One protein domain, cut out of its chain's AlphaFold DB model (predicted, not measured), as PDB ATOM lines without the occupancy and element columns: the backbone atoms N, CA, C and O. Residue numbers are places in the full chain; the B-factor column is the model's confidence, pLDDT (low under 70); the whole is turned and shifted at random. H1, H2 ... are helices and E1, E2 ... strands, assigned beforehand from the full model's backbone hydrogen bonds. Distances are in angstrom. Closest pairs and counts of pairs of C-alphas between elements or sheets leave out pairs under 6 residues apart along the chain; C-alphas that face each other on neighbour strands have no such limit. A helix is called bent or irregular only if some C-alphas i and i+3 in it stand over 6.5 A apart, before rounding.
ATOM      1  N   LEU A   2      25.850  41.756 -15.734       96.12
ATOM      2  CA  LEU A   2      25.269  43.040 -15.288       96.12
ATOM      3  C   LEU A   2      24.523  43.822 -16.380       96.12
ATOM      4  O   LEU A   2      23.511  44.434 -16.078       96.12
ATOM      5  N   GLU A   3      24.944  43.727 -17.643       96.62
ATOM      6  CA  GLU A   3      24.175  44.248 -18.791       96.62
ATOM      7  C   GLU A   3      22.766  43.619 -18.870       96.62
ATOM      8  O   GLU A   3      21.769  44.315 -19.050       96.62
ATOM      9  N   ALA A   4      22.655  42.304 -18.639       97.62
ATOM     10  CA  ALA A   4      21.369  41.605 -18.601       97.62
ATOM     11  C   ALA A   4      20.538  42.001 -17.372       97.62
ATOM     12  O   ALA A   4      19.328  42.185 -17.479       97.62
ATOM     13  N   ALA A   5      21.177  42.151 -16.209       97.69
ATOM     14  CA  ALA A   5      20.506  42.616 -14.998       97.69
ATOM     15  C   ALA A   5      19.991  44.056 -15.161       97.69
ATOM     16  O   ALA A   5      18.851  44.331 -14.802       97.69
ATOM     17  N   HIS A   6      20.776  44.949 -15.773       97.69
ATOM     18  CA  HIS A   6      20.354  46.307 -16.116       97.69
ATOM     19  C   HIS A   6      19.154  46.288 -17.067       97.69
ATOM     20  O   HIS A   6      18.127  46.903 -16.779       97.69
ATOM     21  N   LYS A   7      19.248  45.518 -18.159       97.94
ATOM     22  CA  LYS A   7      18.152  45.354 -19.119       97.94
ATOM     23  C   LYS A   7      16.870  44.861 -18.445       97.94
ATOM     24  O   LYS A   7      15.799  45.388 -18.722       97.94
ATOM     25  N   CYS A   8      16.971  43.884 -17.548       97.69
ATOM     26  CA  CYS A   8      15.822  43.377 -16.806       97.69
ATOM     27  C   CYS A   8      15.271  44.425 -15.825       97.69
ATOM     28  O   CYS A   8      14.144  44.894 -15.957       97.69
ATOM     29  N   PHE A   9      16.056  44.826 -14.829       97.75
ATOM     30  CA  PHE A   9      15.515  45.574 -13.697       97.75
ATOM     31  C   PHE A   9      15.290  47.053 -13.994       97.75
ATOM     32  O   PHE A   9      14.281  47.611 -13.566       97.75
ATOM     33  N   ILE A  10      16.185  47.688 -14.747       96.88
ATOM     34  CA  ILE A  10      16.066  49.115 -15.052       96.88
ATOM     35  C   ILE A  10      15.106  49.317 -16.222       96.88
ATOM     36  O   ILE A  10      14.106  50.015 -16.089       96.88
ATOM     37  N   GLU A  11      15.376  48.681 -17.363       96.25
ATOM     38  CA  GLU A  11      14.633  48.976 -18.595       96.25
ATOM     39  C   GLU A  11      13.271  48.273 -18.675       96.25
ATOM     40  O   GLU A  11      12.342  48.841 -19.247       96.25
ATOM     41  N   GLN A  12      13.127  47.052 -18.141       94.62
ATOM     42  CA  GLN A  12      11.862  46.301 -18.215       94.62
ATOM     43  C   GLN A  12      11.005  46.453 -16.951       94.62
ATOM     44  O   GLN A  12       9.791  46.628 -17.058       94.62
ATOM     45  N   VAL A  13      11.608  46.378 -15.758       94.25
ATOM     46  CA  VAL A  13      10.872  46.455 -14.479       94.25
ATOM     47  C   VAL A  13      10.678  47.902 -14.005       94.25
ATOM     48  O   VAL A  13       9.654  48.206 -13.398       94.25
ATOM     49  N   GLY A  14      11.606  48.811 -14.317       95.38
ATOM     50  CA  GLY A  14      11.486  50.232 -13.975       95.38
ATOM     51  C   GLY A  14      12.070  50.614 -12.613       95.38
ATOM     52  O   GLY A  14      11.619  51.590 -12.000       95.38
ATOM     53  N   TRP A  15      13.059  49.861 -12.124       96.25
ATOM     54  CA  TRP A  15      13.917  50.316 -11.028       96.25
ATOM     55  C   TRP A  15      14.674  51.576 -11.436       96.25
ATOM     56  O   TRP A  15      15.072  51.739 -12.594       96.25
ATOM     57  N   ARG A  16      14.915  52.471 -10.477       95.38
ATOM     58  CA  ARG A  16      15.768  53.630 -10.715       95.38
ATOM     59  C   ARG A  16      17.201  53.182 -10.995       95.38
ATOM     60  O   ARG A  16      17.801  52.420 -10.235       95.38
ATOM     61  N   THR A  17      17.773  53.678 -12.089       95.56
ATOM     62  CA  THR A  17      19.148  53.328 -12.461       95.56
ATOM     63  C   THR A  17      20.147  53.798 -11.396       95.56
ATOM     64  O   THR A  17      20.080  54.953 -10.972       95.56
ATOM     65  N   PRO A  18      21.107  52.954 -10.979       96.12
ATOM     66  CA  PRO A  18      22.181  53.380 -10.086       96.12
ATOM     67  C   PRO A  18      23.223  54.263 -10.794       96.12
ATOM     68  O   PRO A  18      24.092  54.840 -10.146       96.12
ATOM     69  N   GLY A  19      23.112  54.412 -12.120       95.31
ATOM     70  CA  GLY A  19      23.883  55.372 -12.905       95.31
ATOM     71  C   GLY A  19      23.434  56.828 -12.740       95.31
ATOM     72  O   GLY A  19      24.084  57.717 -13.279       95.31
ATOM     73  N   LEU A  20      22.342  57.097 -12.021       95.50
ATOM     74  CA  LEU A  20      21.861  58.446 -11.739       95.50
ATOM     75  C   LEU A  20      21.953  58.710 -10.235       95.50
ATOM     76  O   LEU A  20      21.541  57.878  -9.427       95.50
ATOM     77  N   SER A  21      22.473  59.880  -9.857       95.38
ATOM     78  CA  SER A  21      22.549  60.279  -8.449       95.38
ATOM     79  C   SER A  21      21.164  60.240  -7.809       95.38
ATOM     80  O   SER A  21      20.208  60.770  -8.375       95.38
ATOM     81  N   TYR A  22      21.028  59.685  -6.604       94.25
ATOM     82  CA  TYR A  22      19.743  59.752  -5.893       94.25
ATOM     83  C   TYR A  22      19.356  61.185  -5.496       94.25
ATOM     84  O   TYR A  22      18.223  61.433  -5.097       94.25
ATOM     85  N   LYS A  23      20.292  62.142  -5.571       93.69
ATOM     86  CA  LYS A  23      20.065  63.547  -5.204       93.69
ATOM     87  C   LYS A  23      19.389  64.366  -6.303       93.69
ATOM     88  O   LYS A  23      19.055  65.520  -6.056       93.69
ATOM     89  N   SER A  24      19.236  63.819  -7.509       89.88
ATOM     90  CA  SER A  24      18.596  64.524  -8.617       89.88
ATOM     91  C   SER A  24      17.878  63.573  -9.564       89.88
ATOM     92  O   SER A  24      18.446  62.576  -9.998       89.88
ATOM     93  N   ASP A  25      16.661  63.924  -9.968       86.69
ATOM     94  CA  ASP A  25      15.924  63.228 -11.032       86.69
ATOM     95  C   ASP A  25      16.323  63.681 -12.444       86.69
ATOM     96  O   ASP A  25      15.918  63.072 -13.429       86.69
ATOM     97  N   ALA A  26      17.154  64.721 -12.543       85.12
ATOM     98  CA  ALA A  26      17.716  65.221 -13.789       85.12
ATOM     99  C   ALA A  26      19.233  65.387 -13.634       85.12
ATOM    100  O   ALA A  26      19.713  66.178 -12.820       85.12
ATOM    101  N   GLY A  27      20.019  64.631 -14.390       84.38
ATOM    102  CA  GLY A  27      21.470  64.693 -14.274       84.38
ATOM    103  C   GLY A  27      22.192  63.864 -15.326       84.38
ATOM    104  O   GLY A  27      21.551  63.132 -16.084       84.38
ATOM    105  N   PRO A  28      23.527  63.988 -15.397       91.06
ATOM    106  CA  PRO A  28      24.323  63.096 -16.222       91.06
ATOM    107  C   PRO A  28      24.139  61.650 -15.754       91.06
ATOM    108  O   PRO A  28      24.109  61.366 -14.555       91.06
ATOM    109  N   TYR A  29      24.038  60.743 -16.721       92.69
ATOM    110  CA  TYR A  29      24.017  59.311 -16.468       92.69
ATOM    111  C   TYR A  29      25.445  58.771 -16.488       92.69
ATOM    112  O   TYR A  29      26.220  59.035 -17.410       92.69
ATOM    113  N   TYR A  30      25.773  57.984 -15.474       93.44
ATOM    114  CA  TYR A  30      27.050  57.315 -15.302       93.44
ATOM    115  C   TYR A  30      26.898  55.808 -15.492       93.44
ATOM    116  O   TYR A  30      25.810  55.243 -15.394       93.44
ATOM    117  N   LYS A  31      28.022  55.135 -15.736       93.38
ATOM    118  CA  LYS A  31      28.078  53.675 -15.673       93.38
ATOM    119  C   LYS A  31      28.243  53.223 -14.224       93.38
ATOM    120  O   LYS A  31      28.936  53.871 -13.443       93.38
ATOM    121  N   GLN A  32      27.652  52.077 -13.895       94.94
ATOM    122  CA  GLN A  32      27.890  51.401 -12.624       94.94
ATOM    123  C   GLN A  32      29.332  50.880 -12.583       94.94
ATOM    124  O   GLN A  32      29.686  49.963 -13.324       94.94
ATOM    125  N   ASN A  33      30.160  51.444 -11.704       95.81
ATOM    126  CA  ASN A  33      31.532  50.976 -11.531       95.81
ATOM    127  C   ASN A  33      31.566  49.658 -10.746       95.81
ATOM    128  O   ASN A  33      30.872  49.510  -9.735       95.81
ATOM    129  N   VAL A  34      32.408  48.732 -11.212       96.94
ATOM    130  CA  VAL A  34      32.678  47.435 -10.585       96.94
ATOM    131  C   VAL A  34      34.186  47.244 -10.507       96.94
ATOM    132  O   VAL A  34      34.870  47.210 -11.530       96.94
ATOM    133  N   TYR A  35      34.702  47.112  -9.292       96.50
ATOM    134  CA  TYR A  35      36.121  46.942  -9.022       96.50
ATOM    135  C   TYR A  35      36.390  45.516  -8.562       96.50
ATOM    136  O   TYR A  35      35.881  45.073  -7.531       96.50
ATOM    137  N   LYS A  36      37.242  44.811  -9.308       96.25
ATOM    138  CA  LYS A  36      37.842  43.568  -8.827       96.25
ATOM    139  C   LYS A  36      38.757  43.896  -7.649       96.25
ATOM    140  O   LYS A  36      39.587  44.797  -7.748       96.25
ATOM    141  N   THR A  37      38.628  43.151  -6.561       94.69
ATOM    142  CA  THR A  37      39.502  43.278  -5.395       94.69
ATOM    143  C   THR A  37      40.058  41.928  -4.957       94.69
ATOM    144  O   THR A  37      39.550  40.867  -5.334       94.69
ATOM    145  N   GLU A  38      41.132  41.975  -4.178       94.44
ATOM    146  CA  GLU A  38      41.755  40.794  -3.592       94.44
ATOM    147  C   GLU A  38      40.987  40.361  -2.342       94.44
ATOM    148  O   GLU A  38      40.511  41.195  -1.572       94.44
ATOM    149  N   ALA A  39      40.899  39.050  -2.101       93.12
ATOM    150  CA  ALA A  39      40.176  38.506  -0.946       93.12
ATOM    151  C   ALA A  39      40.718  39.039   0.395       93.12
ATOM    152  O   ALA A  39      39.961  39.245   1.340       93.12
ATOM    153  N   SER A  40      42.024  39.318   0.467       93.69
ATOM    154  CA  SER A  40      42.678  39.892   1.649       93.69
ATOM    155  C   SER A  40      42.211  41.312   1.984       93.69
ATOM    156  O   SER A  40      42.284  41.710   3.143       93.69
ATOM    157  N   ALA A  41      41.710  42.070   1.004       91.69
ATOM    158  CA  ALA A  41      41.169  43.412   1.211       91.69
ATOM    159  C   ALA A  41      39.701  43.401   1.680       91.69
ATOM    160  O   ALA A  41      39.178  44.440   2.082       91.69
ATOM    161  N   MET A  42      39.036  42.240   1.627       91.56
ATOM    162  CA  MET A  42      37.639  42.041   2.017       91.56
ATOM    163  C   MET A  42      37.463  40.727   2.801       91.56
ATOM    164  O   MET A  42      36.770  39.812   2.347       91.56
ATOM    165  N   PRO A  43      38.096  40.595   3.982       89.62
ATOM    166  CA  PRO A  43      38.049  39.355   4.749       89.62
ATOM    167  C   PRO A  43      36.605  38.997   5.123       89.62
ATOM    168  O   PRO A  43      35.897  39.785   5.745       89.62
ATOM    169  N   GLY A  44      36.175  37.792   4.742       87.12
ATOM    170  CA  GLY A  44      34.838  37.271   5.047       87.12
ATOM    171  C   GLY A  44      33.708  37.766   4.138       87.12
ATOM    172  O   GLY A  44      32.563  37.401   4.385       87.12
ATOM    173  N   ALA A  45      33.999  38.544   3.088       92.12
ATOM    174  CA  ALA A  45      32.995  39.035   2.143       92.12
ATOM    175  C   ALA A  45      33.326  38.636   0.696       92.12
ATOM    176  O   ALA A  45      34.466  38.748   0.248       92.12
ATOM    177  N   ALA A  46      32.311  38.199  -0.054       95.12
ATOM    178  CA  ALA A  46      32.444  37.892  -1.479       95.12
ATOM    179  C   ALA A  46      32.411  39.161  -2.347       95.12
ATOM    180  O   ALA A  46      33.135  39.271  -3.339       95.12
ATOM    181  N   ALA A  47      31.582  40.123  -1.953       96.81
ATOM    182  CA  ALA A  47      31.459  41.437  -2.556       96.81
ATOM    183  C   ALA A  47      30.805  42.409  -1.564       96.81
ATOM    184  O   ALA A  47      30.397  42.000  -0.479       96.81
ATOM    185  N   GLN A  48      30.835  43.698  -1.903       95.75
ATOM    186  CA  GLN A  48      30.247  44.788  -1.134       95.75
ATOM    187  C   GLN A  48      29.877  45.940  -2.061       95.75
ATOM    188  O   GLN A  48      30.682  46.392  -2.886       95.75
ATOM    189  N   THR A  49      28.703  46.498  -1.823       96.50
ATOM    190  CA  THR A  49      28.274  47.774  -2.370       96.50
ATOM    191  C   THR A  49      28.785  48.896  -1.493       96.50
ATOM    192  O   THR A  49      28.467  49.000  -0.311       96.50
ATOM    193  N   TRP A  50      29.588  49.756  -2.097       95.12
ATOM    194  CA  TRP A  50      30.070  50.979  -1.490       95.12
ATOM    195  C   TRP A  50      29.297  52.170  -2.037       95.12
ATOM    196  O   TRP A  50      28.738  52.129  -3.134       95.12
ATOM    197  N   THR A  51      29.290  53.254  -1.273       95.00
ATOM    198  CA  THR A  51      28.556  54.464  -1.624       95.00
ATOM    199  C   THR A  51      29.470  55.680  -1.608       95.00
ATOM    200  O   THR A  51      30.322  55.844  -0.738       95.00
ATOM    201  N   ASP A  52      29.278  56.555  -2.590       95.06
ATOM    202  CA  ASP A  52      29.726  57.937  -2.532       95.06
ATOM    203  C   ASP A  52      28.521  58.780  -2.110       95.06
ATOM    204  O   ASP A  52      27.665  59.153  -2.917       95.06
ATOM    205  N   ALA A  53      28.413  59.036  -0.806       92.25
ATOM    206  CA  ALA A  53      27.320  59.825  -0.250       92.25
ATOM    207  C   ALA A  53      27.355  61.292  -0.709       92.25
ATOM    208  O   ALA A  53      26.307  61.942  -0.749       92.25
ATOM    209  N   ALA A  54      28.522  61.826  -1.088       94.25
ATOM    210  CA  ALA A  54      28.641  63.188  -1.597       94.25
ATOM    211  C   ALA A  54      28.055  63.283  -3.013       94.25
ATOM    212  O   ALA A  54      27.193  64.134  -3.252       94.25
ATOM    213  N   ALA A  55      28.422  62.359  -3.902       94.12
ATOM    214  CA  ALA A  55      27.885  62.281  -5.260       94.12
ATOM    215  C   ALA A  55      26.460  61.702  -5.323       94.12
ATOM    216  O   ALA A  55      25.732  61.931  -6.285       94.12
ATOM    217  N   GLY A  56      26.042  60.960  -4.299       95.38
ATOM    218  CA  GLY A  56      24.771  60.241  -4.279       95.38
ATOM    219  C   GLY A  56      24.752  59.006  -5.185       95.38
ATOM    220  O   GLY A  56      23.714  58.679  -5.751       95.38
ATOM    221  N   LEU A  57      25.904  58.352  -5.350       96.62
ATOM    222  CA  LEU A  57      26.117  57.217  -6.253       96.62
ATOM    223  C   LEU A  57      26.655  56.002  -5.488       96.62
ATOM    224  O   LEU A  57      27.121  56.126  -4.354       96.62
ATOM    225  N   SER A  58      26.606  54.825  -6.111       97.06
ATOM    226  CA  SER A  58      27.167  53.587  -5.561       97.06
ATOM    227  C   SER A  58      28.177  52.943  -6.512       97.06
ATOM    228  O   SER A  58      28.187  53.201  -7.717       97.06
ATOM    229  N   PHE A  59      29.048  52.097  -5.971       97.38
ATOM    230  CA  PHE A  59      30.006  51.294  -6.725       97.38
ATOM    231  C   PHE A  59      30.200  49.927  -6.079       97.38
ATOM    232  O   PHE A  59      30.057  49.776  -4.870       97.38
ATOM    233  N   LEU A  60      30.530  48.919  -6.884       97.88
ATOM    234  CA  LEU A  60      30.657  47.547  -6.404       97.88
ATOM    235  C   LEU A  60      32.132  47.190  -6.238       97.88
ATOM    236  O   LEU A  60      32.937  47.446  -7.136       97.88
ATOM    237  N   LYS A  61      32.491  46.559  -5.120       97.69
ATOM    238  CA  LYS A  61      33.759  45.841  -4.960       97.69
ATOM    239  C   LYS A  61      33.464  44.352  -4.910       97.69
ATOM    240  O   LYS A  61      32.637  43.924  -4.114       97.69
ATOM    241  N   VAL A  62      34.133  43.570  -5.747       97.94
ATOM    242  CA  VAL A  62      33.882  42.130  -5.871       97.94
ATOM    243  C   VAL A  62      35.208  41.390  -5.800       97.94
ATOM    244  O   VAL A  62      36.147  41.707  -6.536       97.94
ATOM    245  N   VAL A  63      35.300  40.400  -4.914       97.62
ATOM    246  CA  VAL A  63      36.491  39.555  -4.830       97.62
ATOM    247  C   VAL A  63      36.607  38.738  -6.114       97.62
ATOM    248  O   VAL A  63      35.633  38.152  -6.582       97.62
ATOM    249  N   GLY A  64      37.810  38.696  -6.691       95.81
ATOM    250  CA  GLY A  64      38.045  38.201  -8.052       95.81
ATOM    251  C   GLY A  64      37.394  36.866  -8.420       95.81
ATOM    252  O   GLY A  64      36.882  36.743  -9.530       95.81
ATOM    253  N   GLN A  65      37.371  35.898  -7.501       95.12
ATOM    254  CA  GLN A  65      36.782  34.573  -7.734       95.12
ATOM    255  C   GLN A  65      35.250  34.575  -7.869       95.12
ATOM    256  O   GLN A  65      34.700  33.635  -8.426       95.12
ATOM    257  N   TYR A  66      34.563  35.622  -7.402       96.69
ATOM    258  CA  TYR A  66      33.101  35.735  -7.453       96.69
ATOM    259  C   TYR A  66      32.599  36.657  -8.572       96.69
ATOM    260  O   TYR A  66      31.399  36.874  -8.702       96.69
ATOM    261  N   MET A  67      33.493  37.196  -9.411       94.19
ATOM    262  CA  MET A  67      33.149  38.136 -10.494       94.19
ATOM    263  C   MET A  67      32.135  37.585 -11.508       94.19
ATOM    264  O   MET A  67      31.458  38.357 -12.188       94.19
ATOM    265  N   THR A  68      32.038  36.263 -11.631       92.94
ATOM    266  CA  THR A  68      31.108  35.573 -12.534       92.94
ATOM    267  C   THR A  68      29.917  34.950 -11.811       92.94
ATOM    268  O   THR A  68      29.086  34.328 -12.465       92.94
ATOM    269  N   GLU A  69      29.813  35.120 -10.491       96.19
ATOM    270  CA  GLU A  69      28.765  34.507  -9.680       96.19
ATOM    271  C   GLU A  69      27.546  35.437  -9.587       96.19
ATOM    272  O   GLU A  69      27.610  36.474  -8.913       96.19
ATOM    273  N   PRO A  70      26.407  35.106 -10.228       96.00
ATOM    274  CA  PRO A  70      25.235  35.979 -10.227       96.00
ATOM    275  C   PRO A  70      24.660  36.196  -8.835       96.00
ATOM    276  O   PRO A  70      24.227  37.308  -8.539       96.00
ATOM    277  N   GLY A  71      24.724  35.183  -7.966       96.69
ATOM    278  CA  GLY A  71      24.269  35.295  -6.580       96.69
ATOM    279  C   GLY A  71      25.053  36.323  -5.763       96.69
ATOM    280  O   GLY A  71      24.551  36.788  -4.751       96.69
ATOM    281  N   VAL A  72      26.250  36.711  -6.215       97.44
ATOM    282  CA  VAL A  72      27.082  37.734  -5.574       97.44
ATOM    283  C   VAL A  72      26.934  39.067  -6.302       97.44
ATOM    284  O   VAL A  72      26.519  40.064  -5.728       97.44
ATOM    285  N   VAL A  73      27.234  39.109  -7.598       97.62
ATOM    286  CA  VAL A  73      27.334  40.387  -8.316       97.62
ATOM    287  C   VAL A  73      25.964  41.025  -8.564       97.62
ATOM    288  O   VAL A  73      25.844  42.248  -8.509       97.62
ATOM    289  N   VAL A  74      24.922  40.229  -8.829       98.19
ATOM    290  CA  VAL A  74      23.560  40.764  -9.004       98.19
ATOM    291  C   VAL A  74      22.929  41.108  -7.655       98.19
ATOM    292  O   VAL A  74      22.142  42.048  -7.591       98.19
ATOM    293  N   HIS A  75      23.325  40.425  -6.576       98.44
ATOM    294  CA  HIS A  75      22.973  40.814  -5.209       98.44
ATOM    295  C   HIS A  75      23.494  42.228  -4.909       98.44
ATOM    296  O   HIS A  75      22.710  43.117  -4.587       98.44
ATOM    297  N   GLU A  76      24.783  42.486  -5.141       98.38
ATOM    298  CA  GLU A  76      25.346  43.831  -4.962       98.38
ATOM    299  C   GLU A  76      24.719  44.872  -5.897       98.38
ATOM    300  O   GLU A  76      24.475  46.016  -5.520       98.38
ATOM    301  N   PHE A  77      24.386  44.485  -7.128       98.31
ATOM    302  CA  PHE A  77      23.624  45.368  -8.008       98.31
ATOM    303  C   PHE A  77      22.227  45.686  -7.447       98.31
ATOM    304  O   PHE A  77      21.744  46.805  -7.609       98.31
ATOM    305  N   GLY A  78      21.598  44.746  -6.735       98.00
ATOM    306  CA  GLY A  78      20.373  44.967  -5.966       98.00
ATOM    307  C   GLY A  78      20.535  46.045  -4.895       98.00
ATOM    308  O   GLY A  78      19.704  46.949  -4.823       98.00
ATOM    309  N   HIS A  79      21.633  46.020  -4.135       98.12
ATOM    310  CA  HIS A  79      21.971  47.084  -3.180       98.12
ATOM    311  C   HIS A  79      22.162  48.437  -3.867       98.12
ATOM    312  O   HIS A  79      21.635  49.444  -3.399       98.12
ATOM    313  N   ALA A  80      22.861  48.473  -5.004       98.00
ATOM    314  CA  ALA A  80      23.054  49.694  -5.786       98.00
ATOM    315  C   ALA A  80      21.723  50.293  -6.279       98.00
ATOM    316  O   ALA A  80      21.510  51.503  -6.167       98.00
ATOM    317  N   MET A  81      20.809  49.457  -6.786       97.19
ATOM    318  CA  MET A  81      19.460  49.875  -7.193       97.19
ATOM    319  C   MET A  81      18.613  50.327  -6.003       97.19
ATOM    320  O   MET A  81      17.902  51.321  -6.081       97.19
ATOM    321  N   HIS A  82      18.697  49.633  -4.873       96.38
ATOM    322  CA  HIS A  82      17.982  50.044  -3.671       96.38
ATOM    323  C   HIS A  82      18.503  51.389  -3.135       96.38
ATOM    324  O   HIS A  82      17.719  52.255  -2.747       96.38
ATOM    325  N   TYR A  83      19.820  51.608  -3.189       96.75
ATOM    326  CA  TYR A  83      20.444  52.877  -2.820       96.75
ATOM    327  C   TYR A  83      20.010  54.033  -3.722       96.75
ATOM    328  O   TYR A  83      19.791  55.139  -3.226       96.75
ATOM    329  N   SER A  84      19.845  53.786  -5.026       95.88
ATOM    330  CA  SER A  84      19.421  54.819  -5.975       95.88
ATOM    331  C   SER A  84      18.003  55.331  -5.684       95.88
ATOM    332  O   SER A  84      17.765  56.527  -5.840       95.88
ATOM    333  N   GLU A  85      17.088  54.475  -5.204       94.94
ATOM    334  CA  GLU A  85      15.718  54.850  -4.801       94.94
ATOM    335  C   GLU A  85      15.670  55.710  -3.520       94.94
ATOM    336  O   GLU A  85      14.695  56.420  -3.301       94.94
ATOM    337  N   LYS A  86      16.709  55.662  -2.672       93.56
ATOM    338  CA  LYS A  86      16.939  56.438  -1.430       93.56
ATOM    339  C   LYS A  86      15.909  56.340  -0.291       93.56
ATOM    340  O   LYS A  86      16.303  56.491   0.865       93.56
ATOM    341  N   ASN A  87      14.631  56.083  -0.551       94.00
ATOM    342  CA  ASN A  87      13.556  56.262   0.435       94.00
ATOM    343  C   ASN A  87      13.678  55.392   1.698       94.00
ATOM    344  O   ASN A  87      13.233  55.805   2.766       94.00
ATOM    345  N   TRP A  88      14.276  54.205   1.587       93.62
ATOM    346  CA  TRP A  88      14.532  53.292   2.712       93.62
ATOM    347  C   TRP A  88      15.947  53.423   3.289       93.62
ATOM    348  O   TRP A  88      16.286  52.718   4.235       93.62
ATOM    349  N   ILE A  89      16.776  54.311   2.741       91.94
ATOM    350  CA  ILE A  89      18.149  54.557   3.196       91.94
ATOM    351  C   ILE A  89      18.141  55.488   4.402       91.94
ATOM    352  O   ILE A  89      17.349  56.429   4.455       91.94
ATOM    353  N   ASP A  90      19.084  55.277   5.320       88.38
ATOM    354  CA  ASP A  90      19.221  56.022   6.579       88.38
ATOM    355  C   ASP A  90      17.997  55.876   7.500       88.38
ATOM    356  O   ASP A  90      17.678  56.767   8.283       88.38
ATOM    357  N   GLN A  91      17.293  54.745   7.399       91.50
ATOM    358  CA  GLN A  91      16.204  54.356   8.293       91.50
ATOM    359  C   GLN A  91      16.633  53.076   9.018       91.50
ATOM    360  O   GLN A  91      16.971  52.073   8.387       91.50
ATOM    361  N   THR A  92      16.660  53.089  10.347       94.44
ATOM    362  CA  THR A  92      17.123  51.936  11.129       94.44
ATOM    363  C   THR A  92      16.206  50.734  10.916       94.44
ATOM    364  O   THR A  92      16.682  49.614  10.731       94.44
ATOM    365  N   ARG A  93      14.885  50.954  10.870       96.12
ATOM    366  CA  ARG A  93      13.891  49.865  10.827       96.12
ATOM    367  C   ARG A  93      13.735  49.181   9.466       96.12
ATOM    368  O   ARG A  93      13.132  48.110   9.384       96.12
ATOM    369  N   THR A  94      14.305  49.750   8.408       95.81
ATOM    370  CA  THR A  94      14.410  49.113   7.084       95.81
ATOM    371  C   THR A  94      15.749  48.392   6.904       95.81
ATOM    372  O   THR A  94      15.872  47.564   6.005       95.81
ATOM    373  N   GLY A  95      16.746  48.653   7.759       94.38
ATOM    374  CA  GLY A  95      18.134  48.270   7.508       94.38
ATOM    375  C   GLY A  95      18.368  46.765   7.341       94.38
ATOM    376  O   GLY A  95      19.130  46.369   6.470       94.38
ATOM    377  N   ALA A  96      17.681  45.894   8.088       95.19
ATOM    378  CA  ALA A  96      17.851  44.444   7.900       95.19
ATOM    379  C   ALA A  96      17.237  43.927   6.591       95.19
ATOM    380  O   ALA A  96      17.665  42.902   6.068       95.19
ATOM    381  N   TRP A  97      16.270  44.648   6.019       96.44
ATOM    382  CA  TRP A  97      15.672  44.285   4.734       96.44
ATOM    383  C   TRP A  97      16.611  44.538   3.558       96.44
ATOM    384  O   TRP A  97      16.358  44.020   2.474       96.44
ATOM    385  N   TRP A  98      17.696  45.293   3.771       94.75
ATOM    386  CA  TRP A  98      18.742  45.557   2.785       94.75
ATOM    387  C   TRP A  98      19.206  44.261   2.110       94.75
ATOM    388  O   TRP A  98      19.082  44.104   0.897       94.75
ATOM    389  N   GLU A  99      19.610  43.276   2.914       96.31
ATOM    390  CA  GLU A  99      20.077  41.976   2.421       96.31
ATOM    391  C   GLU A  99      18.954  41.117   1.841       96.31
ATOM    392  O   GLU A  99      19.153  40.432   0.836       96.31
ATOM    393  N   SER A 100      17.751  41.173   2.428       97.50
ATOM    394  CA  SER A 100      16.588  40.451   1.898       97.50
ATOM    395  C   SER A 100      16.257  40.904   0.476       97.50
ATOM    396  O   SER A 100      15.965  40.077  -0.384       97.50
ATOM    397  N   ILE A 101      16.312  42.214   0.218       97.88
ATOM    398  CA  ILE A 101      16.041  42.808  -1.096       97.88
ATOM    399  C   ILE A 101      17.118  42.408  -2.094       97.88
ATOM    400  O   ILE A 101      16.788  41.970  -3.192       97.88
ATOM    401  N   ALA A 102      18.394  42.513  -1.734       98.12
ATOM    402  CA  ALA A 102      19.475  42.138  -2.638       98.12
ATOM    403  C   ALA A 102      19.448  40.647  -3.002       98.12
ATOM    404  O   ALA A 102      19.556  40.300  -4.181       98.12
ATOM    405  N   ASN A 103      19.184  39.762  -2.033       98.19
ATOM    406  CA  ASN A 103      18.969  38.342  -2.317       98.19
ATOM    407  C   ASN A 103      17.726  38.098  -3.172       98.19
ATOM    408  O   ASN A 103      17.774  37.273  -4.080       98.19
ATOM    409  N   PHE A 104      16.637  38.832  -2.935       98.44
ATOM    410  CA  PHE A 104      15.445  38.754  -3.774       98.44
ATOM    411  C   PHE A 104      15.729  39.166  -5.225       98.44
ATOM    412  O   PHE A 104      15.324  38.469  -6.150       98.44
ATOM    413  N   ILE A 105      16.458  40.262  -5.446       98.31
ATOM    414  CA  ILE A 105      16.848  40.725  -6.785       98.31
ATOM    415  C   ILE A 105      17.729  39.689  -7.489       98.31
ATOM    416  O   ILE A 105      17.493  39.362  -8.656       98.31
ATOM    417  N   ALA A 106      18.712  39.126  -6.788       98.31
ATOM    418  CA  ALA A 106      19.534  38.056  -7.335       98.31
ATOM    419  C   ALA A 106      18.696  36.804  -7.664       98.31
ATOM    420  O   ALA A 106      18.851  36.231  -8.743       98.31
ATOM    421  N   GLU A 107      17.748  36.426  -6.805       97.94
ATOM    422  CA  GLU A 107      16.829  35.309  -7.046       97.94
ATOM    423  C   GLU A 107      15.950  35.544  -8.284       97.94
ATOM    424  O   GLU A 107      15.844  34.665  -9.146       97.94
ATOM    425  N   LEU A 108      15.373  36.744  -8.426       96.94
ATOM    426  CA  LEU A 108      14.582  37.121  -9.599       96.94
ATOM    427  C   LEU A 108      15.389  36.983 -10.896       96.94
ATOM    428  O   LEU A 108      14.870  36.504 -11.904       96.94
ATOM    429  N   TYR A 109      16.663  37.373 -10.875       98.06
ATOM    430  CA  TYR A 109      17.539  37.248 -12.035       98.06
ATOM    431  C   TYR A 109      17.874  35.783 -12.355       98.06
ATOM    432  O   TYR A 109      17.765  35.341 -13.504       98.06
ATOM    433  N   ILE A 110      18.280  35.014 -11.345       97.75
ATOM    434  CA  ILE A 110      18.808  33.653 -11.512       97.75
ATOM    435  C   ILE A 110      17.689  32.667 -11.838       97.75
ATOM    436  O   ILE A 110      17.779  31.893 -12.800       97.75
ATOM    437  N   ALA A 111      16.650  32.666 -11.010       96.94
ATOM    438  CA  ALA A 111      15.739  31.544 -10.888       96.94
ATOM    439  C   ALA A 111      14.364  31.809 -11.513       96.94
ATOM    440  O   ALA A 111      13.707  30.838 -11.901       96.94
ATOM    441  N   MET A 112      13.966  33.072 -11.686       93.81
ATOM    442  CA  MET A 112      12.637  33.437 -12.184       93.81
ATOM    443  C   MET A 112      12.605  33.778 -13.682       93.81
ATOM    444  O   MET A 112      13.585  34.301 -14.215       93.81
ATOM    445  N   PRO A 113      11.454  33.560 -14.358       93.44
ATOM    446  CA  PRO A 113      11.290  33.906 -15.771       93.44
ATOM    447  C   PRO A 113      11.376  35.403 -16.084       93.44
ATOM    448  O   PRO A 113      11.573  35.776 -17.237       93.44
ATOM    449  N   LEU A 114      11.223  36.264 -15.070       93.50
ATOM    450  CA  LEU A 114      11.169  37.722 -15.218       93.50
ATOM    451  C   LEU A 114      12.327  38.277 -16.060       93.50
ATOM    452  O   LEU A 114      12.106  39.145 -16.897       93.50
ATOM    453  N   CYS A 115      13.541  37.756 -15.864       95.94
ATOM    454  CA  CYS A 115      14.735  38.218 -16.565       95.94
ATOM    455  C   CYS A 115      15.171  37.309 -17.725       95.94
ATOM    456  O   CYS A 115      16.280  37.480 -18.229       95.94
ATOM    457  N   ASP A 116      14.366  36.330 -18.150       95.75
ATOM    458  CA  ASP A 116      14.785  35.345 -19.160       95.75
ATOM    459  C   ASP A 116      15.082  35.981 -20.522       95.75
ATOM    460  O   ASP A 116      16.099  35.653 -21.133       95.75
ATOM    461  N   GLU A 117      14.268  36.942 -20.966       96.31
ATOM    462  CA  GLU A 117      14.504  37.639 -22.239       96.31
ATOM    463  C   GLU A 117      15.806  38.451 -22.201       96.31
ATOM    464  O   GLU A 117      16.649  38.340 -23.091       96.31
ATOM    465  N   ALA A 118      16.023  39.207 -21.120       97.44
ATOM    466  CA  ALA A 118      17.259  39.957 -20.926       97.44
ATOM    467  C   ALA A 118      18.477  39.019 -20.854       97.44
ATOM    468  O   ALA A 118      19.492  39.257 -21.503       97.44
ATOM    469  N   LYS A 119      18.388  37.908 -20.115       97.25
ATOM    470  CA  LYS A 119      19.463  36.911 -20.046       97.25
ATOM    471  C   LYS A 119      19.769  36.312 -21.417       97.25
ATOM    472  O   LYS A 119      20.942  36.237 -21.778       97.25
ATOM    473  N   LYS A 120      18.747  35.952 -22.198       97.00
ATOM    474  CA  LYS A 120      18.899  35.413 -23.557       97.00
ATOM    475  C   LYS A 120      19.627  36.394 -24.475       97.00
ATOM    476  O   LYS A 120      20.567  35.989 -25.150       97.00
ATOM    477  N   GLN A 121      19.254  37.675 -24.449       97.38
ATOM    478  CA  GLN A 121      19.896  38.720 -25.257       97.38
ATOM    479  C   GLN A 121      21.412  38.820 -25.003       97.38
ATOM    480  O   GLN A 121      22.179  39.086 -25.924       97.38
ATOM    481  N   TYR A 122      21.850  38.581 -23.766       97.00
ATOM    482  CA  TYR A 122      23.253  38.686 -23.357       97.00
ATOM    483  C   TYR A 122      23.917  37.325 -23.090       97.00
ATOM    484  O   TYR A 122      24.931  37.265 -22.385       97.00
ATOM    485  N   ASN A 123      23.366  36.231 -23.629       96.62
ATOM    486  CA  ASN A 123      23.899  34.868 -23.497       96.62
ATOM    487  C   ASN A 123      24.179  34.452 -22.038       96.62
ATOM    488  O   ASN A 123      25.232  33.899 -21.723       96.62
ATOM    489  N   GLN A 124      23.265  34.774 -21.124       97.00
ATOM    490  CA  GLN A 124      23.360  34.410 -19.712       97.00
ATOM    491  C   GLN A 124      22.456  33.207 -19.408       97.00
ATOM    492  O   GLN A 124      21.325  33.160 -19.895       97.00
ATOM    493  N   PRO A 125      22.915  32.236 -18.600       94.62
ATOM    494  CA  PRO A 125      22.108  31.077 -18.248       94.62
ATOM    495  C   PRO A 125      21.076  31.408 -17.165       94.62
ATOM    496  O   PRO A 125      21.249  32.327 -16.362       94.62
ATOM    497  N   SER A 126      20.025  30.594 -17.095       93.94
ATOM    498  CA  SER A 126      19.185  30.481 -15.901       93.94
ATOM    499  C   SER A 126      19.835  29.545 -14.882       93.94
ATOM    500  O   SER A 126      20.520  28.598 -15.262       93.94
ATOM    501  N   GLY A 127      19.593  29.780 -13.593       94.38
ATOM    502  CA  GLY A 127      20.106  28.943 -12.506       94.38
ATOM    503  C   GLY A 127      19.004  28.352 -11.630       94.38
ATOM    504  O   GLY A 127      17.812  28.524 -11.902       94.38
ATOM    505  N   ASN A 128      19.417  27.645 -10.581       95.69
ATOM    506  CA  ASN A 128      18.528  27.122  -9.544       95.69
ATOM    507  C   ASN A 128      18.207  28.195  -8.499       95.69
ATOM    508  O   ASN A 128      18.919  29.189  -8.387       95.69
TER     509      ASN A 128
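Overview. This is residues 2 to 128 of the 356 residues of an uncharacterized protein of Zopfia rhizophila CBS 207.26 (UniProt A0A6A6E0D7). A small three-stranded sheet has one long helix, H2, running along one face of it, and H3 crosses H2 on the side away from the sheet. H1 and H4 pack on each other crosswise near one end of H2, and H1 meets H2 with its first residues. The loop of residues 90 to 96, between H2 and H3, sticks out. The printed part has 127 residues, with four named helices and three named strands in the order H1 E1 E2 E3 H2 H3 H4; the sheet is mixed, in the order E1 E3 E2, and the class is mixed, helices and strands. It is compact and rounded, with a radius of gyration of the C-alphas of 14.2 A and spans of 37 by 36 by 30 A.

Arrangement. E3, residues 57 to 63, is the inner strand. E2, residues 47 to 52, is its antiparallel neighbour, and the two form a hairpin; N 50 and O 59 are 2.8 A apart, within hydrogen-bond range. E1, residues 33 to 37, is parallel to E3, with N 35 and O 60 at 2.8 A, also within range. H2, residues 70 to 85, is on the sheet at a height of 8.7 A, over E3 and E2, and runs along the strands, at 15 degrees to E2 on the local plane; this is an arrangement of two layers, a helix on one face of a sheet. The closest C-alphas of H2 and E3 are those of Ala 80 and Ser 58, 5.7 A apart. H3, residues 97 to 110, touches H2 at a steep tilt of 54 degrees, opposite ways; the closest C-alphas are those of Ala 102 and Gly 78, 4.5 A apart. H1, residues 2 to 13, touches H2 with residues 2 to 5 alone, the closest C-alphas being those of Leu 2 and Val 74, 6.9 A apart. H4, residues 113 to 121, touches H1 at a steep tilt of 51 degrees, opposite ways, with the C-alphas of Ala 118 and Ala 4 closest at 5.0 A. H4 touches H3 only at the corner, Cys 115 to Tyr 109, 5.4 A between C-alphas. Every O i to N i+4 pair is within hydrogen-bond range in H3, but 6 of 8 in H1, 11 of 12 in H2 and 3 of 5 in H4.

Along the chain. E3 is 20.5 A long, E2 16.6 A and E1 12.7 A. H2 spans 21.8 A from C-alpha 70 at (25.235, 35.979, -10.227), H3 19.7 A, H1 14.8 A from C-alpha 2 at (25.269, 43.040, -15.288), and H4 13.7 A to C-alpha 121 at (19.896, 38.720, -25.257). H4 is irregular, with C-alphas 114 and 117 at 7.8 A.

Size, cuts and confidence. The C-alphas farthest apart, Thr 92 and Asn 123, are 39.2 A apart. The printed part has no cut; the links H1 to E1 and H2 to H3 are long. No printed residue is under 70 in pLDDT.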